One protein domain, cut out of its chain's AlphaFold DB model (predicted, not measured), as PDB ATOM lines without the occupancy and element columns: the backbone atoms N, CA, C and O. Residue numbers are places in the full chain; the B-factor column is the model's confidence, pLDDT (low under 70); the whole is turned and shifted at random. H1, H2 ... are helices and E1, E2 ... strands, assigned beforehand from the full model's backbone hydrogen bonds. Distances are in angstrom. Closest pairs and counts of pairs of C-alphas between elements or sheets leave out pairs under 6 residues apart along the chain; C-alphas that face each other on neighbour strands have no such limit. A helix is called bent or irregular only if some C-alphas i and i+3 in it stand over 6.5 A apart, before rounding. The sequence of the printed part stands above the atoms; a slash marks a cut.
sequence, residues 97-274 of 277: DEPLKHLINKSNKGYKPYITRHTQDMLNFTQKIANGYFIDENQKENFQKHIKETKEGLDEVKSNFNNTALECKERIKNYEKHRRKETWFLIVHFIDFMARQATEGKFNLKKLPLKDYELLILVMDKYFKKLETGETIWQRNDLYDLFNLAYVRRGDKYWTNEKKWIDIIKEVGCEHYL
ATOM      1  N   ASP A  97      -7.131 -34.780 -50.943       93.69
ATOM      2  CA  ASP A  97      -7.260 -35.015 -49.507       93.69
ATOM      3  C   ASP A  97      -6.909 -33.728 -48.750       93.69
ATOM      4  O   ASP A  97      -5.855 -33.154 -49.007       93.69
ATOM      5  N   GLU A  98      -7.724 -33.321 -47.774       94.88
ATOM      6  CA  GLU A  98      -7.357 -32.255 -46.828       94.88
ATOM      7  C   GLU A  98      -6.026 -32.580 -46.112       94.88
ATOM      8  O   GLU A  98      -5.767 -33.759 -45.841       94.88
ATOM      9  N   PRO A  99      -5.204 -31.586 -45.710       95.62
ATOM     10  CA  PRO A  99      -3.831 -31.830 -45.253       95.62
ATOM     11  C   PRO A  99      -3.732 -32.824 -44.091       95.62
ATOM     12  O   PRO A  99      -2.936 -33.764 -44.112       95.62
ATOM     13  N   LEU A 100      -4.585 -32.665 -43.078       95.88
ATOM     14  CA  LEU A 100      -4.597 -33.540 -41.906       95.88
ATOM     15  C   LEU A 100      -5.107 -34.942 -42.261       95.88
ATOM     16  O   LEU A 100      -4.483 -35.933 -41.882       95.88
ATOM     17  N   LYS A 101      -6.172 -35.050 -43.066       95.31
ATOM     18  CA  LYS A 101      -6.691 -36.339 -43.561       95.31
ATOM     19  C   LYS A 101      -5.662 -37.057 -44.440       95.31
ATOM     20  O   LYS A 101      -5.522 -38.279 -44.349       95.31
ATOM     21  N   HIS A 102      -4.877 -36.313 -45.219       95.56
ATOM     22  CA  HIS A 102      -3.749 -36.835 -45.981       95.56
ATOM     23  C   HIS A 102      -2.696 -37.463 -45.058       95.56
ATOM     24  O   HIS A 102      -2.290 -38.607 -45.269       95.56
ATOM     25  N   LEU A 103      -2.287 -36.760 -43.999       96.31
ATOM     26  CA  LEU A 103      -1.329 -37.283 -43.019       96.31
ATOM     27  C   LEU A 103      -1.878 -38.507 -42.268       96.31
ATOM     28  O   LEU A 103      -1.141 -39.477 -42.058       96.31
ATOM     29  N   ILE A 104      -3.171 -38.523 -41.928       95.88
ATOM     30  CA  ILE A 104      -3.837 -39.673 -41.298       95.88
ATOM     31  C   ILE A 104      -3.811 -40.890 -42.227       95.88
ATOM     32  O   ILE A 104      -3.414 -41.967 -41.786       95.88
ATOM     33  N   ASN A 105      -4.156 -40.729 -43.509       94.44
ATOM     34  CA  ASN A 105      -4.091 -41.789 -44.528       94.44
ATOM     35  C   ASN A 105      -2.685 -42.393 -44.634       94.44
ATOM     36  O   ASN A 105      -2.493 -43.603 -44.738       94.44
ATOM     37  N   LYS A 106      -1.662 -41.543 -44.548       93.12
ATOM     38  CA  LYS A 106      -0.258 -41.964 -44.634       93.12
ATOM     39  C   LYS A 106       0.232 -42.634 -43.352       93.12
ATOM     40  O   LYS A 106       1.123 -43.478 -43.415       93.12
ATOM     41  N   SER A 107      -0.383 -42.307 -42.221       92.88
ATOM     42  CA  SER A 107      -0.077 -42.871 -40.904       92.88
ATOM     43  C   SER A 107      -0.868 -44.145 -40.587       92.88
ATOM     44  O   SER A 107      -0.432 -44.947 -39.758       92.88
ATOM     45  N   ASN A 108      -2.017 -44.354 -41.242       92.19
ATOM     46  CA  ASN A 108      -2.967 -45.425 -40.952       92.19
ATOM     47  C   ASN A 108      -3.391 -46.173 -42.214       92.19
ATOM     48  O   ASN A 108      -4.203 -45.687 -42.991       92.19
ATOM     49  N   LYS A 109      -2.967 -47.435 -42.344       85.56
ATOM     50  CA  LYS A 109      -3.375 -48.301 -43.467       85.56
ATOM     51  C   LYS A 109      -4.892 -48.533 -43.572       85.56
ATOM     52  O   LYS A 109      -5.362 -48.891 -44.643       85.56
ATOM     53  N   GLY A 110      -5.625 -48.402 -42.462       85.50
ATOM     54  CA  GLY A 110      -7.077 -48.602 -42.408       85.50
ATOM     55  C   GLY A 110      -7.900 -47.337 -42.655       85.50
ATOM     56  O   GLY A 110      -9.109 -47.441 -42.819       85.50
ATOM     57  N   TYR A 111      -7.273 -46.158 -42.684       91.56
ATOM     58  CA  TYR A 111      -7.974 -44.919 -42.992       91.56
ATOM     59  C   TYR A 111      -7.948 -44.684 -44.498       91.56
ATOM     60  O   TYR A 111      -6.885 -44.723 -45.114       91.56
ATOM     61  N   LYS A 112      -9.111 -44.407 -45.081       90.50
ATOM     62  CA  LYS A 112      -9.223 -43.926 -46.455       90.50
ATOM     63  C   LYS A 112      -9.953 -42.586 -46.425       90.50
ATOM     64  O   LYS A 112     -11.093 -42.556 -45.963       90.50
ATOM     65  N   PRO A 113      -9.315 -41.494 -46.871       86.69
ATOM     66  CA  PRO A 113      -9.992 -40.216 -46.985       86.69
ATOM     67  C   PRO A 113     -11.120 -40.347 -48.009       86.69
ATOM     68  O   PRO A 113     -10.987 -41.046 -49.015       86.69
ATOM     69  N   TYR A 114     -12.237 -39.694 -47.721       87.06
ATOM     70  CA  TYR A 114     -13.362 -39.566 -48.633       87.06
ATOM     71  C   TYR A 114     -13.503 -38.101 -49.036       87.06
ATOM     72  O   TYR A 114     -13.190 -37.197 -48.257       87.06
ATOM     73  N   ILE A 115     -13.976 -37.873 -50.259       87.44
ATOM     74  CA  ILE A 115     -14.270 -36.530 -50.756       87.44
ATOM     75  C   ILE A 115     -15.484 -36.016 -49.986       87.44
ATOM     76  O   ILE A 115     -16.540 -36.651 -49.981       87.44
ATOM     77  N   THR A 116     -15.330 -34.885 -49.302       89.62
ATOM     78  CA  THR A 116     -16.449 -34.256 -48.596       89.62
ATOM     79  C   THR A 116     -17.344 -33.508 -49.579       89.62
ATOM     80  O   THR A 116     -16.912 -33.145 -50.676       89.62
ATOM     81  N   ARG A 117     -18.583 -33.206 -49.169       91.12
ATOM     82  CA  ARG A 117     -19.468 -32.326 -49.945       91.12
ATOM     83  C   ARG A 117     -18.798 -30.984 -50.250       91.12
ATOM     84  O   ARG A 117     -18.807 -30.558 -51.394       91.12
ATOM     85  N   HIS A 118     -18.124 -30.394 -49.265       89.94
ATOM     86  CA  HIS A 118     -17.388 -29.145 -49.448       89.94
ATOM     87  C   HIS A 118     -16.289 -29.261 -50.519       89.94
ATOM     88  O   HIS A 118     -16.192 -28.420 -51.407       89.94
ATOM     89  N   THR A 119     -15.495 -30.337 -50.497       91.31
ATOM     90  CA  THR A 119     -14.475 -30.591 -51.529       91.31
ATOM     91  C   THR A 119     -15.097 -30.746 -52.919       91.31
ATOM     92  O   THR A 119     -14.559 -30.227 -53.895       91.31
ATOM     93  N   GLN A 120     -16.240 -31.431 -53.012       93.06
ATOM     94  CA  GLN A 120     -16.976 -31.576 -54.266       93.06
ATOM     95  C   GLN A 120     -17.501 -30.227 -54.773       93.06
ATOM     96  O   GLN A 120     -17.394 -29.941 -55.964       93.06
ATOM     97  N   ASP A 121     -18.019 -29.383 -53.880       92.50
ATOM     98  CA  ASP A 121     -18.508 -28.048 -54.218       92.50
ATOM     99  C   ASP A 121     -17.370 -27.156 -54.738       92.50
ATOM    100  O   ASP A 121     -17.539 -26.498 -55.763       92.50
ATOM    101  N   MET A 122     -16.177 -27.213 -54.129       93.44
ATOM    102  CA  MET A 122     -14.986 -26.510 -54.633       93.44
ATOM    103  C   MET A 122     -14.552 -26.998 -56.021       93.44
ATOM    104  O   MET A 122     -14.234 -26.190 -56.895       93.44
ATOM    105  N   LEU A 123     -14.555 -28.313 -56.259       93.44
ATOM    106  CA  LEU A 123     -14.246 -28.881 -57.577       93.44
ATOM    107  C   LEU A 123     -15.257 -28.424 -58.633       93.44
ATOM    108  O   LEU A 123     -14.873 -27.973 -59.711       93.44
ATOM    109  N   ASN A 124     -16.549 -28.481 -58.311       94.12
ATOM    110  CA  ASN A 124     -17.612 -28.031 -59.204       94.12
ATOM    111  C   ASN A 124     -17.496 -26.529 -59.496       94.12
ATOM    112  O   ASN A 124     -17.631 -26.107 -60.644       94.12
ATOM    113  N   PHE A 125     -17.230 -25.722 -58.470       92.69
ATOM    114  CA  PHE A 125     -17.069 -24.279 -58.599       92.69
ATOM    115  C   PHE A 125     -15.860 -23.920 -59.467       92.69
ATOM    116  O   PHE A 125     -16.001 -23.203 -60.455       92.69
ATOM    117  N   THR A 126     -14.687 -24.481 -59.173       93.50
ATOM    118  CA  THR A 126     -13.477 -24.250 -59.978       93.50
ATOM    119  C   THR A 126     -13.651 -24.727 -61.421       93.50
ATOM    120  O   THR A 126     -13.241 -24.025 -62.344       93.50
ATOM    121  N   GLN A 127     -14.340 -25.848 -61.656       93.81
ATOM    122  CA  GLN A 127     -14.667 -26.304 -63.010       93.81
ATOM    123  C   GLN A 127     -15.594 -25.328 -63.752       93.81
ATOM    124  O   GLN A 127     -15.374 -25.068 -64.937       93.81
ATOM    125  N   LYS A 128     -16.602 -24.755 -63.078       93.94
ATOM    126  CA  LYS A 128     -17.465 -23.715 -63.663       93.94
ATOM    127  C   LYS A 128     -16.649 -22.491 -64.072       93.94
ATOM    128  O   LYS A 128     -16.752 -22.061 -65.218       93.94
ATOM    129  N   ILE A 129     -15.803 -21.976 -63.176       93.62
ATOM    130  CA  ILE A 129     -14.935 -20.823 -63.464       93.62
ATOM    131  C   ILE A 129     -14.004 -21.132 -64.646       93.62
ATOM    132  O   ILE A 129     -13.895 -20.331 -65.570       93.62
ATOM    133  N   ALA A 130     -13.386 -22.318 -64.685       93.75
ATOM    134  CA  ALA A 130     -12.531 -22.734 -65.802       93.75
ATOM    135  C   ALA A 130     -13.270 -22.741 -67.154       93.75
ATOM    136  O   ALA A 130     -12.671 -22.441 -68.191       93.75
ATOM    137  N   ASN A 131     -14.569 -23.042 -67.140       94.44
ATOM    138  CA  ASN A 131     -15.437 -23.047 -68.315       94.44
ATOM    139  C   ASN A 131     -15.969 -21.652 -68.693       94.44
ATOM    140  O   ASN A 131     -16.781 -21.551 -69.606       94.44
ATOM    141  N   GLY A 132     -15.503 -20.582 -68.039       91.81
ATOM    142  CA  GLY A 132     -15.897 -19.207 -68.351       91.81
ATOM    143  C   GLY A 132     -17.096 -18.694 -67.559       91.81
ATOM    144  O   GLY A 132     -17.671 -17.681 -67.938       91.81
ATOM    145  N   TYR A 133     -17.490 -19.369 -66.473       90.31
ATOM    146  CA  TYR A 133     -18.479 -18.810 -65.553       90.31
ATOM    147  C   TYR A 133     -17.908 -17.584 -64.834       90.31
ATOM    148  O   TYR A 133     -16.798 -17.631 -64.301       90.31
ATOM    149  N   PHE A 134     -18.706 -16.524 -64.756       86.31
ATOM    150  CA  PHE A 134     -18.455 -15.362 -63.913       86.31
ATOM    151  C   PHE A 134     -19.566 -15.265 -62.874       86.31
ATOM    152  O   PHE A 134     -20.688 -15.706 -63.108       86.31
ATOM    153  N   ILE A 135     -19.247 -14.715 -61.705       83.31
ATOM    154  CA  ILE A 135     -20.250 -14.504 -60.661       83.31
ATOM    155  C   ILE A 135     -21.139 -13.334 -61.081       83.31
ATOM    156  O   ILE A 135     -20.639 -12.216 -61.241       83.31
ATOM    157  N   ASP A 136     -22.436 -13.604 -61.225       84.06
ATOM    158  CA  ASP A 136     -23.455 -12.605 -61.545       84.06
ATOM    159  C   ASP A 136     -23.477 -11.467 -60.516       84.06
ATOM    160  O   ASP A 136     -23.240 -11.680 -59.324       84.06
ATOM    161  N   GLU A 137     -23.803 -10.248 -60.964       82.12
ATOM    162  CA  GLU A 137     -23.804  -9.040 -60.123       82.12
ATOM    163  C   GLU A 137     -24.640  -9.213 -58.847       82.12
ATOM    164  O   GLU A 137     -24.200  -8.865 -57.754       82.12
ATOM    165  N   ASN A 138     -25.809  -9.845 -58.973       87.06
ATOM    166  CA  ASN A 138     -26.738 -10.109 -57.872       87.06
ATOM    167  C   ASN A 138     -26.216 -11.127 -56.838       87.06
ATOM    168  O   ASN A 138     -26.751 -11.211 -55.735       87.06
ATOM    169  N   GLN A 139     -25.185 -11.908 -57.169       85.12
ATOM    170  CA  GLN A 139     -24.554 -12.877 -56.269       85.12
ATOM    171  C   GLN A 139     -23.240 -12.361 -55.674       85.12
ATOM    172  O   GLN A 139     -22.716 -12.980 -54.742       85.12
ATOM    173  N   LYS A 140     -22.702 -11.238 -56.169       82.94
ATOM    174  CA  LYS A 140     -21.398 -10.721 -55.731       82.94
ATOM    175  C   LYS A 140     -21.365 -10.385 -54.250       82.94
ATOM    176  O   LYS A 140     -20.428 -10.797 -53.575       82.94
ATOM    177  N   GLU A 141     -22.371  -9.688 -53.728       86.06
ATOM    178  CA  GLU A 141     -22.409  -9.332 -52.302       86.06
ATOM    179  C   GLU A 141     -22.418 -10.577 -51.411       86.06
ATOM    180  O   GLU A 141     -21.646 -10.670 -50.456       86.06
ATOM    181  N   ASN A 142     -23.218 -11.583 -51.774       87.38
ATOM    182  CA  ASN A 142     -23.282 -12.851 -51.049       87.38
ATOM    183  C   ASN A 142     -21.941 -13.595 -51.082       87.38
ATOM    184  O   ASN A 142     -21.494 -14.114 -50.059       87.38
ATOM    185  N   PHE A 143     -21.265 -13.621 -52.233       86.12
ATOM    186  CA  PHE A 143     -19.955 -14.256 -52.351       86.12
ATOM    187  C   PHE A 143     -18.864 -13.495 -51.585       86.12
ATOM    188  O   PHE A 143     -18.040 -14.106 -50.904       86.12
ATOM    189  N   GLN A 144     -18.873 -12.161 -51.628       85.62
ATOM    190  CA  GLN A 144     -17.961 -11.332 -50.838       85.62
ATOM    191  C   GLN A 144     -18.171 -11.537 -49.339       85.62
ATOM    192  O   GLN A 144     -17.190 -11.676 -48.605       85.62
ATOM    193  N   LYS A 145     -19.431 -11.613 -48.894       88.56
ATOM    194  CA  LYS A 145     -19.783 -11.932 -47.510       88.56
ATOM    195  C   LYS A 145     -19.239 -13.302 -47.107       88.56
ATOM    196  O   LYS A 145     -18.544 -13.390 -46.101       88.56
ATOM    197  N   HIS A 146     -19.435 -14.328 -47.934       87.00
ATOM    198  CA  HIS A 146     -18.894 -15.666 -47.686       87.00
ATOM    199  C   HIS A 146     -17.358 -15.685 -47.567       87.00
ATOM    200  O   HIS A 146     -16.799 -16.277 -46.640       87.00
ATOM    201  N   ILE A 147     -16.654 -14.997 -48.476       87.31
ATOM    202  CA  ILE A 147     -15.192 -14.851 -48.402       87.31
ATOM    203  C   ILE A 147     -14.783 -14.134 -47.114       87.31
ATOM    204  O   ILE A 147     -13.764 -14.483 -46.516       87.31
ATOM    205  N   LYS A 148     -15.532 -13.106 -46.708       87.62
ATOM    206  CA  LYS A 148     -15.248 -12.335 -45.499       87.62
ATOM    207  C   LYS A 148     -15.403 -13.201 -44.251       87.62
ATOM    208  O   LYS A 148     -14.448 -13.286 -43.493       87.62
ATOM    209  N   GLU A 149     -16.520 -13.907 -44.102       87.56
ATOM    210  CA  GLU A 149     -16.772 -14.834 -42.985       87.56
ATOM    211  C   GLU A 149     -15.678 -15.910 -42.893       87.56
ATOM    212  O   GLU A 149     -15.124 -16.178 -41.828       87.56
ATOM    213  N   THR A 150     -15.277 -16.466 -44.039       82.69
ATOM    214  CA  THR A 150     -14.181 -17.444 -44.109       82.69
ATOM    215  C   THR A 150     -12.847 -16.845 -43.647       82.69
ATOM    216  O   THR A 150     -12.049 -17.514 -42.990       82.69
ATOM    217  N   LYS A 151     -12.581 -15.576 -43.979       84.81
ATOM    218  CA  LYS A 151     -11.362 -14.865 -43.565       84.81
ATOM    219  C   LYS A 151     -11.391 -14.434 -42.101       84.81
ATOM    220  O   LYS A 151     -10.331 -14.455 -41.487       84.81
ATOM    221  N   GLU A 152     -12.556 -14.101 -41.552       87.25
ATOM    222  CA  GLU A 152     -12.729 -13.733 -40.141       87.25
ATOM    223  C   GLU A 152     -12.283 -14.879 -39.218       87.25
ATOM    224  O   GLU A 152     -11.501 -14.648 -38.297       87.25
ATOM    225  N   GLY A 153     -12.643 -16.130 -39.534       85.56
ATOM    226  CA  GLY A 153     -12.146 -17.295 -38.789       85.56
ATOM    227  C   GLY A 153     -10.618 -17.443 -38.831       85.56
ATOM    228  O   GLY A 153      -9.989 -17.831 -37.847       85.56
ATOM    229  N   LEU A 154      -9.975 -17.079 -39.946       87.88
ATOM    230  CA  LEU A 154      -8.510 -17.085 -40.044       87.88
ATOM    231  C   LEU A 154      -7.863 -15.921 -39.279       87.88
ATOM    232  O   LEU A 154      -6.739 -16.058 -38.791       87.88
ATOM    233  N   ASP A 155      -8.547 -14.783 -39.171       90.44
ATOM    234  CA  ASP A 155      -8.102 -13.643 -38.369       90.44
ATOM    235  C   ASP A 155      -8.202 -13.939 -36.860       90.44
ATOM    236  O   ASP A 155      -7.318 -13.538 -36.094       90.44
ATOM    237  N   GLU A 156      -9.191 -14.727 -36.431       91.12
ATOM    238  CA  GLU A 156      -9.259 -15.263 -35.066       91.12
ATOM    239  C   GLU A 156      -8.083 -16.208 -34.784       91.12
ATOM    240  O   GLU A 156      -7.349 -16.019 -33.811       91.12
ATOM    241  N   VAL A 157      -7.822 -17.171 -35.678       91.00
ATOM    242  CA  VAL A 157      -6.662 -18.075 -35.573       91.00
ATOM    243  C   VAL A 157      -5.359 -17.282 -35.478       91.00
ATOM    244  O   VAL A 157      -4.531 -17.547 -34.606       91.00
ATOM    245  N   LYS A 158      -5.189 -16.270 -36.336       94.50
ATOM    246  CA  LYS A 158      -4.037 -15.366 -36.295       94.50
ATOM    247  C   LYS A 158      -3.894 -14.685 -34.935       94.50
ATOM    248  O   LYS A 158      -2.783 -14.603 -34.412       94.50
ATOM    249  N   SER A 159      -4.990 -14.166 -34.393       95.31
ATOM    250  CA  SER A 159      -4.990 -13.466 -33.107       95.31
ATOM    251  C   SER A 159      -4.601 -14.414 -31.976       95.31
ATOM    252  O   SER A 159      -3.704 -14.097 -31.200       95.31
ATOM    253  N   ASN A 160      -5.169 -15.621 -31.957       94.94
ATOM    254  CA  ASN A 160      -4.864 -16.648 -30.965       94.94
ATOM    255  C   ASN A 160      -3.384 -17.055 -30.995       94.94
ATOM    256  O   ASN A 160      -2.727 -17.026 -29.956       94.94
ATOM    257  N   PHE A 161      -2.820 -17.349 -32.173       95.81
ATOM    258  CA  PHE A 161      -1.398 -17.694 -32.286       95.81
ATOM    259  C   PHE A 161      -0.480 -16.562 -31.823       95.81
ATOM    260  O   PHE A 161       0.491 -16.819 -31.114       95.81
ATOM    261  N   ASN A 162      -0.777 -15.315 -32.196       96.88
ATOM    262  CA  ASN A 162       0.037 -14.174 -31.782       96.88
ATOM    263  C   ASN A 162      -0.068 -13.904 -30.274       96.88
ATOM    264  O   ASN A 162       0.954 -13.648 -29.643       96.88
ATOM    265  N   ASN A 163      -1.255 -14.028 -29.676       96.94
ATOM    266  CA  ASN A 163      -1.440 -13.875 -28.231       96.94
ATOM    267  C   ASN A 163      -0.681 -14.960 -27.455       96.94
ATOM    268  O   ASN A 163       0.103 -14.647 -26.561       96.94
ATOM    269  N   THR A 164      -0.811 -16.229 -27.853       95.81
ATOM    270  CA  THR A 164      -0.054 -17.330 -27.234       95.81
ATOM    271  C   THR A 164       1.457 -17.158 -27.410       95.81
ATOM    272  O   THR A 164       2.231 -17.469 -26.505       95.81
ATOM    273  N   ALA A 165       1.903 -16.640 -28.555       96.19
ATOM    274  CA  ALA A 165       3.312 -16.357 -28.791       96.19
ATOM    275  C   ALA A 165       3.856 -15.266 -27.864       96.19
ATOM    276  O   ALA A 165       4.977 -15.399 -27.373       96.19
ATOM    277  N   LEU A 166       3.064 -14.226 -27.585       95.88
ATOM    278  CA  LEU A 166       3.413 -13.188 -26.614       95.88
ATOM    279  C   LEU A 166       3.554 -13.773 -25.203       95.88
ATOM    280  O   LEU A 166       4.583 -13.554 -24.565       95.88
ATOM    281  N   GLU A 167       2.606 -14.604 -24.762       96.25
ATOM    282  CA  GLU A 167       2.700 -15.293 -23.464       96.25
ATOM    283  C   GLU A 167       3.957 -16.169 -23.365       96.25
ATOM    284  O   GLU A 167       4.621 -16.244 -22.328       96.25
ATOM    285  N   CYS A 168       4.306 -16.851 -24.459       95.00
ATOM    286  CA  CYS A 168       5.516 -17.658 -24.535       95.00
ATOM    287  C   CYS A 168       6.767 -16.777 -24.452       95.00
ATOM    288  O   CYS A 168       7.674 -17.073 -23.669       95.00
ATOM    289  N   LYS A 169       6.797 -15.666 -25.194       95.25
ATOM    290  CA  LYS A 169       7.902 -14.702 -25.214       95.25
ATOM    291  C   LYS A 169       8.219 -14.153 -23.826       95.25
ATOM    292  O   LYS A 169       9.395 -14.055 -23.478       95.25
ATOM    293  N   GLU A 170       7.196 -13.844 -23.032       94.75
ATOM    294  CA  GLU A 170       7.330 -13.359 -21.649       94.75
ATOM    295  C   GLU A 170       7.922 -14.412 -20.700       94.75
ATOM    296  O   GLU A 170       8.628 -14.082 -19.746       94.75
ATOM    297  N   ARG A 171       7.685 -15.701 -20.972       95.50
ATOM    298  CA  ARG A 171       8.181 -16.817 -20.147       95.50
ATOM    299  C   ARG A 171       9.591 -17.273 -20.529       95.50
ATOM    300  O   ARG A 171      10.270 -17.915 -19.719       95.50
ATOM    301  N   ILE A 172      10.059 -16.979 -21.742       95.81
ATOM    302  CA  ILE A 172      11.377 -17.418 -22.212       95.81
ATOM    303  C   ILE A 172      12.470 -16.484 -21.680       95.81
ATOM    304  O   ILE A 172      12.659 -15.369 -22.150       95.81
ATOM    305  N   LYS A 173      13.288 -17.001 -20.757       94.44
ATOM    306  CA  LYS A 173      14.411 -16.253 -20.160       94.44
ATOM    307  C   LYS A 173      15.641 -16.122 -21.066       94.44
ATOM    308  O   LYS A 173      16.423 -15.195 -20.910       94.44
ATOM    309  N   ASN A 174      15.867 -17.081 -21.965       95.94
ATOM    310  CA  ASN A 174      17.041 -17.103 -22.841       95.94
ATOM    311  C   ASN A 174      16.651 -17.578 -24.247       95.94
ATOM    312  O   ASN A 174      16.403 -18.769 -24.463       95.94
ATOM    313  N   TYR A 175      16.622 -16.643 -25.199       95.56
ATOM    314  CA  TYR A 175      16.183 -16.901 -26.574       95.56
ATOM    315  C   TYR A 175      17.147 -17.801 -27.344       95.56
ATOM    316  O   TYR A 175      16.714 -18.642 -28.127       95.56
ATOM    317  N   GLU A 176      18.454 -17.681 -27.114       93.88
ATOM    318  CA  GLU A 176      19.444 -18.525 -27.784       93.88
ATOM    319  C   GLU A 176      19.288 -19.995 -27.383       93.88
ATOM    320  O   GLU A 176      19.206 -20.876 -28.243       93.88
ATOM    321  N   LYS A 177      19.174 -20.256 -26.075       95.12
ATOM    322  CA  LYS A 177      18.932 -21.600 -25.543       95.12
ATOM    323  C   LYS A 177      17.604 -22.162 -26.045       95.12
ATOM    324  O   LYS A 177      17.551 -23.330 -26.423       95.12
ATOM    325  N   HIS A 178      16.553 -21.340 -26.067       95.31
ATOM    326  CA  HIS A 178      15.239 -21.730 -26.579       95.31
ATOM    327  C   HIS A 178      15.303 -22.157 -28.048       95.31
ATOM    328  O   HIS A 178      14.888 -23.263 -28.392       95.31
ATOM    329  N   ARG A 179      15.930 -21.340 -28.905       92.19
ATOM    330  CA  ARG A 179      16.067 -21.617 -30.345       92.19
ATOM    331  C   ARG A 179      16.863 -22.889 -30.646       92.19
ATOM    332  O   ARG A 179      16.563 -23.569 -31.625       92.19
ATOM    333  N   ARG A 180      17.858 -23.221 -29.815       90.44
ATOM    334  CA  ARG A 180      18.698 -24.426 -29.962       90.44
ATOM    335  C   ARG A 180      18.051 -25.703 -29.419       90.44
ATOM    336  O   ARG A 180      18.550 -26.788 -29.700       90.44
ATOM    337  N   LYS A 181      16.976 -25.599 -28.632       92.69
ATOM    338  CA  LYS A 181      16.332 -26.760 -28.010       92.69
ATOM    339  C   LYS A 181      15.702 -27.653 -29.073       92.69
ATOM    340  O   LYS A 181      14.987 -27.169 -29.939       92.69
ATOM    341  N   GLU A 182      15.915 -28.957 -29.001       90.56
ATOM    342  CA  GLU A 182      15.243 -29.901 -29.893       90.56
ATOM    343  C   GLU A 182      13.797 -30.120 -29.420       90.56
ATOM    344  O   GLU A 182      13.570 -30.597 -28.308       90.56
ATOM    345  N   THR A 183      12.815 -29.722 -30.237       94.25
ATOM    346  CA  THR A 183      11.381 -29.732 -29.877       94.25
ATOM    347  C   THR A 183      10.479 -30.276 -30.982       94.25
ATOM    348  O   THR A 183       9.259 -30.225 -30.858       94.25
ATOM    349  N   TRP A 184      11.046 -30.891 -32.026       92.69
ATOM    350  CA  TRP A 184      10.276 -31.432 -33.152       92.69
ATOM    351  C   TRP A 184       9.197 -32.442 -32.724       92.69
ATOM    352  O   TRP A 184       8.176 -32.581 -33.390       92.69
ATOM    353  N   PHE A 185       9.380 -33.142 -31.600       93.06
ATOM    354  CA  PHE A 185       8.378 -34.067 -31.065       93.06
ATOM    355  C   PHE A 185       7.105 -33.342 -30.600       93.06
ATOM    356  O   PHE A 185       6.014 -33.890 -30.734       93.06
ATOM    357  N   LEU A 186       7.216 -32.093 -30.125       95.50
ATOM    358  CA  LEU A 186       6.061 -31.249 -29.802       95.50
ATOM    359  C   LEU A 186       5.268 -30.912 -31.063       95.50
ATOM    360  O   LEU A 186       4.043 -30.936 -31.024       95.50
ATOM    361  N   ILE A 187       5.945 -30.697 -32.195       96.06
ATOM    362  CA  ILE A 187       5.282 -30.514 -33.492       96.06
ATOM    363  C   ILE A 187       4.513 -31.766 -33.889       96.06
ATOM    364  O   ILE A 187       3.366 -31.674 -34.308       96.06
ATOM    365  N   VAL A 188       5.098 -32.950 -33.710       95.62
ATOM    366  CA  VAL A 188       4.394 -34.208 -33.998       95.62
ATOM    367  C   VAL A 188       3.145 -34.349 -33.122       95.62
ATOM    368  O   VAL A 188       2.090 -34.711 -33.638       95.62
ATOM    369  N   HIS A 189       3.229 -34.016 -31.831       96.06
ATOM    370  CA  HIS A 189       2.068 -34.012 -30.937       96.06
ATOM    371  C   HIS A 189       1.022 -32.967 -31.323       96.06
ATOM    372  O   HIS A 189      -0.170 -33.260 -31.286       96.06
ATOM    373  N   PHE A 190       1.451 -31.777 -31.731       95.75
ATOM    374  CA  PHE A 190       0.565 -30.721 -32.203       95.75
ATOM    375  C   PHE A 190      -0.187 -31.140 -33.474       95.75
ATOM    376  O   PHE A 190      -1.409 -31.019 -33.541       95.75
ATOM    377  N   ILE A 191       0.509 -31.713 -34.459       96.56
ATOM    378  CA  ILE A 191      -0.129 -32.228 -35.677       96.56
ATOM    379  C   ILE A 191      -1.050 -33.413 -35.340       96.56
ATOM    380  O   ILE A 191      -2.143 -33.493 -35.894       96.56
ATOM    381  N   ASP A 192      -0.674 -34.303 -34.413       96.81
ATOM    382  CA  ASP A 192      -1.553 -35.388 -33.946       96.81
ATOM    383  C   ASP A 192      -2.831 -34.854 -33.291       96.81
ATOM    384  O   ASP A 192      -3.925 -35.335 -33.585       96.81
ATOM    385  N   PHE A 193      -2.708 -33.826 -32.450       96.25
ATOM    386  CA  PHE A 193      -3.848 -33.140 -31.850       96.25
ATOM    387  C   PHE A 193      -4.776 -32.572 -32.930       96.25
ATOM    388  O   PHE A 193      -5.967 -32.886 -32.930       96.25
ATOM    389  N   MET A 194      -4.238 -31.824 -33.897       95.56
ATOM    390  CA  MET A 194      -5.031 -31.288 -35.009       95.56
ATOM    391  C   MET A 194      -5.679 -32.398 -35.848       95.56
ATOM    392  O   MET A 194      -6.839 -32.285 -36.233       95.56
ATOM    393  N   ALA A 195      -4.969 -33.501 -36.098       94.94
ATOM    394  CA  ALA A 195      -5.491 -34.645 -36.842       94.94
ATOM    395  C   ALA A 195      -6.695 -35.298 -36.138       94.94
ATOM    396  O   ALA A 195      -7.672 -35.671 -36.794       94.94
ATOM    397  N   ARG A 196      -6.658 -35.388 -34.803       95.44
ATOM    398  CA  ARG A 196      -7.805 -35.846 -34.008       95.44
ATOM    399  C   ARG A 196      -8.978 -34.888 -34.134       95.44
ATOM    400  O   ARG A 196     -10.083 -35.353 -34.384       95.44
ATOM    401  N   GLN A 197      -8.750 -33.577 -34.037       93.94
ATOM    402  CA  GLN A 197      -9.816 -32.582 -34.212       93.94
ATOM    403  C   GLN A 197     -10.468 -32.690 -35.598       93.94
ATOM    404  O   GLN A 197     -11.686 -32.779 -35.702       93.94
ATOM    405  N   ALA A 198      -9.662 -32.826 -36.656       90.56
ATOM    406  CA  ALA A 198     -10.139 -32.969 -38.036       90.56
ATOM    407  C   ALA A 198     -10.961 -34.247 -38.304       90.56
ATOM    408  O   ALA A 198     -11.534 -34.404 -39.384       90.56
ATOM    409  N   THR A 199     -10.991 -35.187 -37.356       90.19
ATOM    410  CA  THR A 199     -11.759 -36.434 -37.455       90.19
ATOM    411  C   THR A 199     -12.667 -36.677 -36.254       90.19
ATOM    412  O   THR A 199     -13.091 -37.813 -36.047       90.19
ATOM    413  N   GLU A 200     -12.966 -35.641 -35.461       91.69
ATOM    414  CA  GLU A 200     -13.815 -35.742 -34.260       91.69
ATOM    415  C   GLU A 200     -13.323 -36.834 -33.288       91.69
ATOM    416  O   GLU A 200     -14.096 -37.593 -32.707       91.69
ATOM    417  N   GLY A 201     -12.003 -36.990 -33.173       91.75
ATOM    418  CA  GLY A 201     -11.351 -37.991 -32.329       91.75
ATOM    419  C   GLY A 201     -11.315 -39.414 -32.896       91.75
ATOM    420  O   GLY A 201     -10.697 -40.280 -32.279       91.75
ATOM    421  N   LYS A 202     -11.910 -39.681 -34.068       91.56
ATOM    422  CA  LYS A 202     -11.984 -41.036 -34.655       91.56
ATOM    423  C   LYS A 202     -10.625 -41.564 -35.112       91.56
ATOM    424  O   LYS A 202     -10.387 -42.770 -35.066       91.56
ATOM    425  N   PHE A 203      -9.732 -40.683 -35.564       93.38
ATOM    426  CA  PHE A 203      -8.409 -41.061 -36.049       93.38
ATOM    427  C   PHE A 203      -7.307 -40.157 -35.490       93.38
ATOM    428  O   PHE A 203      -7.511 -38.990 -35.180       93.38
ATOM    429  N   ASN A 204      -6.106 -40.718 -35.384       93.44
ATOM    430  CA  ASN A 204      -4.888 -40.039 -34.948       93.44
ATOM    431  C   ASN A 204      -3.721 -40.384 -35.893       93.44
ATOM    432  O   ASN A 204      -3.873 -41.183 -36.820       93.44
ATOM    433  N   LEU A 205      -2.534 -39.834 -35.673       93.62
ATOM    434  CA  LEU A 205      -1.317 -40.139 -36.425       93.62
ATOM    435  C   LEU A 205      -0.577 -41.349 -35.836       93.62
ATOM    436  O   LEU A 205       0.524 -41.236 -35.304       93.62
ATOM    437  N   LYS A 206      -1.159 -42.547 -35.967       89.81
ATOM    438  CA  LYS A 206      -0.641 -43.784 -35.348       89.81
ATOM    439  C   LYS A 206       0.841 -44.073 -35.619       89.81
ATOM    440  O   LYS A 206       1.575 -44.419 -34.697       89.81
ATOM    441  N   LYS A 207       1.277 -44.028 -36.884       89.00
ATOM    442  CA  LYS A 207       2.673 -44.274 -37.301       89.00
ATOM    443  C   LYS A 207       3.067 -43.357 -38.458       89.00
ATOM    444  O   LYS A 207       3.347 -43.839 -39.557       89.00
ATOM    445  N   LEU A 208       3.073 -42.044 -38.221       90.38
ATOM    446  CA  LEU A 208       3.543 -41.088 -39.226       90.38
ATOM    447  C   LEU A 208       5.012 -41.395 -39.584       90.38
ATOM    448  O   LEU A 208       5.860 -41.445 -38.687       90.38
ATOM    449  N   PRO A 209       5.357 -41.612 -40.868       89.44
ATOM    450  CA  PRO A 209       6.741 -41.829 -41.269       89.44
ATOM    451  C   PRO A 209       7.512 -40.503 -41.198       89.44
ATOM    452  O   PRO A 209       7.647 -39.802 -42.192       89.44
ATOM    453  N   LEU A 210       8.036 -40.160 -40.016       90.00
ATOM    454  CA  LEU A 210       8.668 -38.859 -39.738       90.00
ATOM    455  C   LEU A 210       9.767 -38.486 -40.742       90.00
ATOM    456  O   LEU A 210       9.844 -37.347 -41.178       90.00
ATOM    457  N   LYS A 211      10.574 -39.466 -41.172       89.44
ATOM    458  CA  LYS A 211      11.631 -39.266 -42.183       89.44
ATOM    459  C   LYS A 211      11.099 -38.856 -43.551       89.44
ATOM    460  O   LYS A 211      11.846 -38.286 -44.336       89.44
ATOM    461  N   ASP A 212       9.860 -39.215 -43.864       91.94
ATOM    462  CA  ASP A 212       9.237 -38.828 -45.121       91.94
ATOM    463  C   ASP A 212       8.640 -37.423 -45.024       91.94
ATOM    464  O   ASP A 212       8.563 -36.769 -46.050       91.94
ATOM    465  N   TYR A 213       8.291 -36.940 -43.827       95.44
ATOM    466  CA  TYR A 213       7.670 -35.630 -43.576       95.44
ATOM    467  C   TYR A 213       8.591 -34.657 -42.825       95.44
ATOM    468  O   TYR A 213       8.124 -33.758 -42.124       95.44
ATOM    469  N   GLU A 214       9.908 -34.832 -42.961       96.12
ATOM    470  CA  GLU A 214      10.900 -34.039 -42.224       96.12
ATOM    471  C   GLU A 214      10.783 -32.538 -42.516       96.12
ATOM    472  O   GLU A 214      10.913 -31.737 -41.594       96.12
ATOM    473  N   LEU A 215      10.444 -32.157 -43.756       97.50
ATOM    474  CA  LEU A 215      10.272 -30.758 -44.146       97.50
ATOM    475  C   LEU A 215       9.178 -30.069 -43.318       97.50
ATOM    476  O   LEU A 215       9.445 -29.038 -42.712       97.50
ATOM    477  N   LEU A 216       7.974 -30.651 -43.256       98.12
ATOM    478  CA  LEU A 216       6.857 -30.118 -42.466       98.12
ATOM    479  C   LEU A 216       7.261 -29.952 -40.997       98.12
ATOM    480  O   LEU A 216       7.085 -28.885 -40.415       98.12
ATOM    481  N   ILE A 217       7.822 -31.012 -40.410       97.44
ATOM    482  CA  ILE A 217       8.127 -31.069 -38.980       97.44
ATOM    483  C   ILE A 217       9.186 -30.027 -38.605       97.44
ATOM    484  O   ILE A 217       8.996 -29.271 -37.655       97.44
ATOM    485  N   LEU A 218      10.295 -29.976 -39.348       97.50
ATOM    486  CA  LEU A 218      11.412 -29.085 -39.041       97.50
ATOM    487  C   LEU A 218      11.070 -27.619 -39.324       97.50
ATOM    488  O   LEU A 218      11.443 -26.748 -38.540       97.50
ATOM    489  N   VAL A 219      10.330 -27.339 -40.403       98.12
ATOM    490  CA  VAL A 219       9.891 -25.972 -40.719       98.12
ATOM    491  C   VAL A 219       8.918 -25.457 -39.664       98.12
ATOM    492  O   VAL A 219       9.117 -24.347 -39.178       98.12
ATOM    493  N   MET A 220       7.919 -26.250 -39.254       97.88
ATOM    494  CA  MET A 220       7.000 -25.855 -38.180       97.88
ATOM    495  C   MET A 220       7.730 -25.649 -36.847       97.88
ATOM    496  O   MET A 220       7.481 -24.652 -36.177       97.88
ATOM    497  N   ASP A 221       8.666 -26.537 -36.485       97.44
ATOM    498  CA  ASP A 221       9.470 -26.409 -35.259       97.44
ATOM    499  C   ASP A 221      10.254 -25.095 -35.233       97.44
ATOM    500  O   ASP A 221      10.212 -24.335 -34.264       97.44
ATOM    501  N   LYS A 222      10.944 -24.789 -36.334       97.44
ATOM    502  CA  LYS A 222      11.707 -23.551 -36.462       97.44
ATOM    503  C   LYS A 222      10.801 -22.326 -36.479       97.44
ATOM    504  O   LYS A 222      11.123 -21.332 -35.832       97.44
ATOM    505  N   TYR A 223       9.692 -22.391 -37.209       97.62
ATOM    506  CA  TYR A 223       8.757 -21.285 -37.336       97.62
ATOM    507  C   TYR A 223       8.094 -20.945 -35.994       97.62
ATOM    508  O   TYR A 223       8.106 -19.778 -35.608       97.62
ATOM    509  N   PHE A 224       7.629 -21.936 -35.223       97.00
ATOM    510  CA  PHE A 224       7.085 -21.684 -33.887       97.00
ATOM    511  C   PHE A 224       8.125 -21.117 -32.925       97.00
ATOM    512  O   PHE A 224       7.822 -20.154 -32.235       97.00
ATOM    513  N   LYS A 225       9.381 -21.573 -32.945       96.88
ATOM    514  CA  LYS A 225      10.440 -20.930 -32.141       96.88
ATOM    515  C   LYS A 225      10.661 -19.465 -32.507       96.88
ATOM    516  O   LYS A 225      10.887 -18.632 -31.628       96.88
ATOM    517  N   LYS A 226      10.632 -19.134 -33.803       96.88
ATOM    518  CA  LYS A 226      10.709 -17.734 -34.250       96.88
ATOM    519  C   LYS A 226       9.508 -16.933 -33.753       96.88
ATOM    520  O   LYS A 226       9.680 -15.798 -33.321       96.88
ATOM    521  N   LEU A 227       8.320 -17.530 -33.778       96.75
ATOM    522  CA  LEU A 227       7.089 -16.911 -33.299       96.75
ATOM    523  C   LEU A 227       7.149 -16.659 -31.780       96.75
ATOM    524  O   LEU A 227       6.982 -15.530 -31.334       96.75
ATOM    525  N   GLU A 228       7.509 -17.675 -30.996       96.69
ATOM    526  CA  GLU A 228       7.641 -17.631 -29.531       96.69
ATOM    527  C   GLU A 228       8.728 -16.656 -29.046       96.69
ATOM    528  O   GLU A 228       8.660 -16.155 -27.930       96.69
ATOM    529  N   THR A 229       9.744 -16.371 -29.865       95.75
ATOM    530  CA  THR A 229      10.783 -15.367 -29.551       95.75
ATOM    531  C   THR A 229      10.459 -13.973 -30.095       95.75
ATOM    532  O   THR A 229      11.160 -13.009 -29.783       95.75
ATOM    533  N   GLY A 230       9.393 -13.839 -30.889       93.56
ATOM    534  CA  GLY A 230       8.998 -12.594 -31.546       93.56
ATOM    535  C   GLY A 230       9.862 -12.195 -32.748       93.56
ATOM    536  O   GLY A 230       9.792 -11.047 -33.173       93.56
ATOM    537  N   GLU A 231      10.670 -13.103 -33.306       94.88
ATOM    538  CA  GLU A 231      11.378 -12.883 -34.583       94.88
ATOM    539  C   GLU A 231      10.421 -12.835 -35.782       94.88
ATOM    540  O   GLU A 231      10.760 -12.322 -36.848       94.88
ATOM    541  N   THR A 232       9.231 -13.416 -35.637       95.50
ATOM    542  CA  THR A 232       8.186 -13.399 -36.657       95.50
ATOM    543  C   THR A 232       6.818 -13.248 -36.006       95.50
ATOM    544  O   THR A 232       6.670 -13.435 -34.800       95.50
ATOM    545  N   ILE A 233       5.824 -12.896 -36.816       95.38
ATOM    546  CA  ILE A 233       4.432 -12.704 -36.409       95.38
ATOM    547  C   ILE A 233       3.578 -13.595 -37.300       95.38
ATOM    548  O   ILE A 233       3.790 -13.636 -38.520       95.38
ATOM    549  N   TRP A 234       2.601 -14.267 -36.699       96.12
ATOM    550  CA  TRP A 234       1.640 -15.077 -37.426       96.12
ATOM    551  C   TRP A 234       0.808 -14.202 -38.361       96.12
ATOM    552  O   TRP A 234       0.206 -13.203 -37.951       96.12
ATOM    553  N   GLN A 235       0.780 -14.583 -39.631       94.81
ATOM    554  CA  GLN A 235      -0.047 -14.000 -40.678       94.81
ATOM    555  C   GLN A 235      -1.236 -14.909 -40.968       94.81
ATOM    556  O   GLN A 235      -1.186 -16.117 -40.763       94.81
ATOM    557  N   ARG A 236      -2.313 -14.324 -41.496       89.94
ATOM    558  CA  ARG A 236      -3.579 -15.030 -41.738       89.94
ATOM    559  C   ARG A 236      -3.414 -16.322 -42.557       89.94
ATOM    560  O   ARG A 236      -4.093 -17.304 -42.279       89.94
ATOM    561  N   ASN A 237      -2.506 -16.326 -43.534       90.00
ATOM    562  CA  ASN A 237      -2.312 -17.451 -44.451       90.00
ATOM    563  C   ASN A 237      -1.255 -18.466 -43.984       90.00
ATOM    564  O   ASN A 237      -1.180 -19.546 -44.562       90.00
ATOM    565  N   ASP A 238      -0.508 -18.177 -42.909       93.94
ATOM    566  CA  ASP A 238       0.635 -19.002 -42.498       93.94
ATOM    567  C   ASP A 238       0.244 -20.465 -42.232       93.94
ATOM    568  O   ASP A 238       1.033 -21.377 -42.470       93.94
ATOM    569  N   LEU A 239      -0.995 -20.706 -41.783       90.75
ATOM    570  CA  LEU A 239      -1.515 -22.058 -41.586       90.75
ATOM    571  C   LEU A 239      -1.537 -22.862 -42.893       90.75
ATOM    572  O   LEU A 239      -1.108 -24.015 -42.917       90.75
ATOM    573  N   TYR A 240      -2.042 -22.261 -43.973       90.75
ATOM    574  CA  TYR A 240      -2.142 -22.909 -45.279       90.75
ATOM    575  C   TYR A 240      -0.762 -23.164 -45.869       90.75
ATOM    576  O   TYR A 240      -0.505 -24.273 -46.343       90.75
ATOM    577  N   ASP A 241       0.143 -22.193 -45.748       94.06
ATOM    578  CA  ASP A 241       1.515 -22.312 -46.236       94.06
ATOM    579  C   ASP A 241       2.272 -23.443 -45.535       94.06
ATOM    580  O   ASP A 241       2.905 -24.281 -46.183       94.06
ATOM    581  N   LEU A 242       2.149 -23.532 -44.206       96.38
ATOM    582  CA  LEU A 242       2.714 -24.637 -43.433       96.38
ATOM    583  C   LEU A 242       2.099 -25.976 -43.855       96.38
ATOM    584  O   LEU A 242       2.817 -26.961 -44.036       96.38
ATOM    585  N   PHE A 243       0.782 -26.031 -44.067       96.38
ATOM    586  CA  PHE A 243       0.112 -27.265 -44.470       96.38
ATOM    587  C   PHE A 243       0.318 -27.661 -45.931       96.38
ATOM    588  O   PHE A 243       0.114 -28.833 -46.254       96.38
ATOM    589  N   ASN A 244       0.815 -26.780 -46.802       97.44
ATOM    590  CA  ASN A 244       1.310 -27.195 -48.119       97.44
ATOM    591  C   ASN A 244       2.444 -28.228 -47.973       97.44
ATOM    592  O   ASN A 244       2.548 -29.177 -48.758       97.44
ATOM    593  N   LEU A 245       3.247 -28.121 -46.909       97.88
ATOM    594  CA  LEU A 245       4.343 -29.048 -46.621       97.88
ATOM    595  C   LEU A 245       3.851 -30.443 -46.202       97.88
ATOM    596  O   LEU A 245       4.607 -31.408 -46.307       97.88
ATOM    597  N   ALA A 246       2.580 -30.598 -45.812       97.56
ATOM    598  CA  ALA A 246       1.983 -31.902 -45.507       97.56
ATOM    599  C   ALA A 246       1.875 -32.827 -46.730       97.56
ATOM    600  O   ALA A 246       1.692 -34.035 -46.578       97.56
ATOM    601  N   TYR A 247       2.016 -32.289 -47.942       97.44
ATOM    602  CA  TYR A 247       2.014 -33.063 -49.185       97.44
ATOM    603  C   TYR A 247       3.421 -33.367 -49.711       97.44
ATOM    604  O   TYR A 247       3.583 -34.234 -50.584       97.44
ATOM    605  N   VAL A 248       4.434 -32.679 -49.172       97.06
ATOM    606  CA  VAL A 248       5.837 -32.814 -49.564       97.06
ATOM    607  C   VAL A 248       6.450 -33.966 -48.788       97.06
ATOM    608  O   VAL A 248       6.583 -33.917 -47.566       97.06
ATOM    609  N   ARG A 249       6.826 -35.025 -49.506       94.69
ATOM    610  CA  ARG A 249       7.531 -36.167 -48.931       94.69
ATOM    611  C   ARG A 249       8.987 -36.166 -49.342       94.69
ATOM    612  O   ARG A 249       9.376 -35.549 -50.332       94.69
ATOM    613  N   ARG A 250       9.789 -36.961 -48.643       92.06
ATOM    614  CA  ARG A 250      11.175 -37.220 -49.024       92.06
ATOM    615  C   ARG A 250      11.316 -37.557 -50.510       92.06
ATOM    616  O   ARG A 250      10.804 -38.567 -50.994       92.06
ATOM    617  N   GLY A 251      12.102 -36.732 -51.197       90.06
ATOM    618  CA  GLY A 251      12.360 -36.818 -52.631       90.06
ATOM    619  C   GLY A 251      11.539 -35.832 -53.457       90.06
ATOM    620  O   GLY A 251      12.019 -35.424 -54.507       90.06
ATOM    621  N   ASP A 252      10.364 -35.411 -52.996       95.75
ATOM    622  CA  ASP A 252       9.577 -34.386 -53.680       95.75
ATOM    623  C   ASP A 252      10.265 -33.016 -53.625       95.75
ATOM    624  O   ASP A 252      11.234 -32.793 -52.892       95.75
ATOM    625  N   LYS A 253       9.740 -32.092 -54.424       97.50
ATOM    626  CA  LYS A 253      10.121 -30.688 -54.437       97.50
ATOM    627  C   LYS A 253       8.952 -29.817 -54.012       97.50
ATOM    628  O   LYS A 253       7.803 -30.129 -54.316       97.50
ATOM    629  N   TYR A 254       9.270 -28.722 -53.342       97.94
ATOM    630  CA  TYR A 254       8.349 -27.659 -52.984       97.94
ATOM    631  C   TYR A 254       8.728 -26.395 -53.746       97.94
ATOM    632  O   TYR A 254       9.888 -25.974 -53.718       97.94
ATOM    633  N   TRP A 255       7.763 -25.813 -54.448       97.62
ATOM    634  CA  TRP A 255       7.953 -24.582 -55.197       97.62
ATOM    635  C   TRP A 255       7.083 -23.478 -54.602       97.62
ATOM    636  O   TRP A 255       5.860 -23.544 -54.661       97.62
ATOM    637  N   THR A 256       7.750 -22.471 -54.046       95.94
ATOM    638  CA  THR A 256       7.180 -21.216 -53.552       95.94
ATOM    639  C   THR A 256       8.135 -20.075 -53.906       95.94
ATOM    640  O   THR A 256       9.341 -20.308 -54.039       95.94
ATOM    641  N   ASN A 257       7.612 -18.857 -54.053       93.88
ATOM    642  CA  ASN A 257       8.411 -17.635 -54.207       93.88
ATOM    643  C   ASN A 257       8.500 -16.833 -52.897       93.88
ATOM    644  O   ASN A 257       9.079 -15.746 -52.865       93.88
ATOM    645  N   GLU A 258       7.941 -17.348 -51.801       94.06
ATOM    646  CA  GLU A 258       7.892 -16.624 -50.539       94.06
ATOM    647  C   GLU A 258       9.216 -16.705 -49.792       94.06
ATOM    648  O   GLU A 258       9.610 -17.746 -49.256       94.06
ATOM    649  N   LYS A 259       9.891 -15.558 -49.712       94.81
ATOM    650  CA  LYS A 259      11.198 -15.429 -49.064       94.81
ATOM    651  C   LYS A 259      11.197 -15.964 -47.630       94.81
ATOM    652  O   LYS A 259      12.111 -16.693 -47.261       94.81
ATOM    653  N   LYS A 260      10.140 -15.683 -46.859       95.44
ATOM    654  CA  LYS A 260       9.960 -16.178 -45.484       95.44
ATOM    655  C   LYS A 260      10.110 -17.701 -45.400       95.44
ATOM    656  O   LYS A 260      10.912 -18.192 -44.607       95.44
ATOM    657  N   TRP A 261       9.358 -18.443 -46.215       96.81
ATOM    658  CA  TRP A 261       9.380 -19.906 -46.197       96.81
ATOM    659  C   TRP A 261      10.688 -20.456 -46.759       96.81
ATOM    660  O   TRP A 261      11.260 -21.372 -46.173       96.81
ATOM    661  N   ILE A 262      11.216 -19.857 -47.831       97.44
ATOM    662  CA  ILE A 262      12.519 -20.225 -48.407       97.44
ATOM    663  C   ILE A 262      13.639 -20.111 -47.364       97.44
ATOM    664  O   ILE A 262      14.463 -21.022 -47.251       97.44
ATOM    665  N   ASP A 263      13.672 -19.018 -46.604       97.75
ATOM    666  CA  ASP A 263      14.715 -18.759 -45.612       97.75
ATOM    667  C   ASP A 263      14.607 -19.737 -44.434       97.75
ATOM    668  O   ASP A 263      15.603 -20.359 -44.067       97.75
ATOM    669  N   ILE A 264      13.398 -19.989 -43.914       97.94
ATOM    670  CA  ILE A 264      13.192 -20.992 -42.852       97.94
ATOM    671  C   ILE A 264      13.606 -22.392 -43.322       97.94
ATOM    672  O   ILE A 264      14.289 -23.103 -42.586       97.94
ATOM    673  N   ILE A 265      13.239 -22.786 -44.547       98.31
ATOM    674  CA  ILE A 265      13.597 -24.093 -45.122       98.31
ATOM    675  C   ILE A 265      15.122 -24.262 -45.206       98.31
ATOM    676  O   ILE A 265      15.637 -25.338 -44.897       98.31
ATOM    677  N   LYS A 266      15.854 -23.210 -45.592       97.56
ATOM    678  CA  LYS A 266      17.325 -23.216 -45.616       97.56
ATOM    679  C   LYS A 266      17.923 -23.281 -44.211       97.56
ATOM    680  O   LYS A 266      18.858 -24.039 -43.985       97.56
ATOM    681  N   GLU A 267      17.378 -22.526 -43.258       96.00
ATOM    682  CA  GLU A 267      17.866 -22.506 -41.872       96.00
ATOM    683  C   GLU A 267      17.786 -23.873 -41.183       96.00
ATOM    684  O   GLU A 267      18.591 -24.158 -40.297       96.00
ATOM    685  N   VAL A 268      16.837 -24.724 -41.584       95.69
ATOM    686  CA  VAL A 268      16.703 -26.097 -41.070       95.69
ATOM    687  C   VAL A 268      17.412 -27.147 -41.938       95.69
ATOM    688  O   VAL A 268      17.192 -28.344 -41.749       95.69
ATOM    689  N   GLY A 269      18.250 -26.733 -42.897       95.75
ATOM    690  CA  GLY A 269      19.024 -27.635 -43.766       95.75
ATOM    691  C   GLY A 269      18.179 -28.433 -44.767       95.75
ATOM    692  O   GLY A 269      18.559 -29.523 -45.208       95.75
ATOM    693  N   CYS A 270      16.986 -27.931 -45.092       96.25
ATOM    694  CA  CYS A 270      16.021 -28.587 -45.971       96.25
ATOM    695  C   CYS A 270      15.955 -27.952 -47.370       96.25
ATOM    696  O   CYS A 270      15.020 -28.205 -48.126       96.25
ATOM    697  N   GLU A 271      16.959 -27.175 -47.782       96.75
ATOM    698  CA  GLU A 271      17.008 -26.501 -49.086       96.75
ATOM    699  C   GLU A 271      16.979 -27.465 -50.277       96.75
ATOM    700  O   GLU A 271      16.598 -27.094 -51.387       96.75
ATOM    701  N   HIS A 272      17.333 -28.729 -50.051       94.44
ATOM    702  CA  HIS A 272      17.226 -29.785 -51.045       94.44
ATOM    703  C   HIS A 272      15.772 -30.126 -51.417       94.44
ATOM    704  O   HIS A 272      15.567 -30.773 -52.445       94.44
ATOM    705  N   TYR A 273      14.775 -29.687 -50.642       96.81
ATOM    706  CA  TYR A 273      13.361 -29.753 -51.015       96.81
ATOM    707  C   TYR A 273      12.936 -28.613 -51.940       96.81
ATOM    708  O   TYR A 273      11.947 -28.762 -52.646       96.81
ATOM    709  N   LEU A 274      13.664 -27.496 -51.999       97.31
ATOM    710  CA  LEU A 274      13.271 -26.371 -52.845       97.31
ATOM    711  C   LEU A 274      13.406 -26.734 -54.329       97.31
ATOM    712  O   LEU A 274      14.414 -27.307 -54.768       97.31
TER     713      LEU A 274
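Overview. This is residues 97 to 274 of the 277 residues of an uncharacterized protein of Bacteroides sp. HPS0048 (UniProt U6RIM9). One very long helix, H3, crosses the end of a helical hairpin, H6 and H7, like a beam; its residues 137 to 142 and 144 to 150 belong to stretches that stick out from the body. H6 touches five helices: H7 folds back beside it, H5 meets it with residues 184 to 188 and runs off about perpendicular to it, H8 packs on it, and H4 runs alongside its residues 222 to 229; H1 packs on H7 and H5, and H2 sits off to one side, on no other helix. The printed part has 178 residues, with eight named helices and one short strand in the order H1 H2 H3 H4 H5 H6 H7 E1 H8, and is mostly helix. It is only just compact, close to loose, with a radius of gyration of the C-alphas of 18.5 A and spans of 57 by 38 by 33 A.

Along the chain. H3, residues 137 to 171, runs 51.8 A from C-alpha 137 at (-23.804, -9.040, -60.123) to C-alpha 171 at (8.181, -16.817, -20.147); it is irregular, with C-alphas 138 and 141 7.1 A apart. H6 is residues 214 to 229, 22.6 A, and H7 residues 238 to 247, 15.6 A. H5 is residues 184 to 197, 20.2 A, and H2 residues 117 to 130, 19.8 A. The shorter helices are H1, residues 99 to 107, beginning at (-3.831, -31.830, -45.253), H4, residues 175 to 180, and H8, residues 259 to 267, ending at (17.866, -22.506, -41.872). E1, residues 253 to 255, pairs with no named strand.

Arrangement. H6 is the hub and touches five helices. H3 touches it with residues 162 to 169 alone, closest at the C-alphas of Ala 165 and Glu 228, 4.6 A, at a steep tilt of 69.7 degrees, only just short of about perpendicular. H6 and H7 form a hairpin at 18 degrees, opposite ways, with the C-alphas of Leu 216 and Leu 245 closest at 5.0 A. H4 touches H6 at a shallow tilt of 11 degrees, opposite ways, closest at the C-alphas of Arg 179 and Lys 225, 5.9 A. H5 touches H6 about perpendicular at 81 degrees, closest at the C-alphas of Trp 184 and Asp 221, 5.5 A. H8 touches H6 at 73 degrees, only just about perpendicular, closest at the C-alphas of Val 219 and Ile 265, 6.1 A. H1 touches H7 at a shallow tilt of 31 degrees, the same way, closest at the C-alphas of Pro 99 and Ala 246, 5.8 A. H1 also touches H5, at the C-alphas of Leu 100 and Ala 195, 5.3 A. H2 touches no helix. In H1, H2, H4, H5, H6 and H8 every O i to N i+4 pair is within hydrogen-bond range; in H3 28 of 31 are, in H7 3 of 6.

Size, cuts and confidence. The two C-alphas farthest apart are those of Asn 138 and Lys 177, 57.1 A. The printed part has no cut, and its one long link is residues 198 to 213, between H5 and H6. The mean pLDDT of the printed part is 93.3, and no printed residue is under 70.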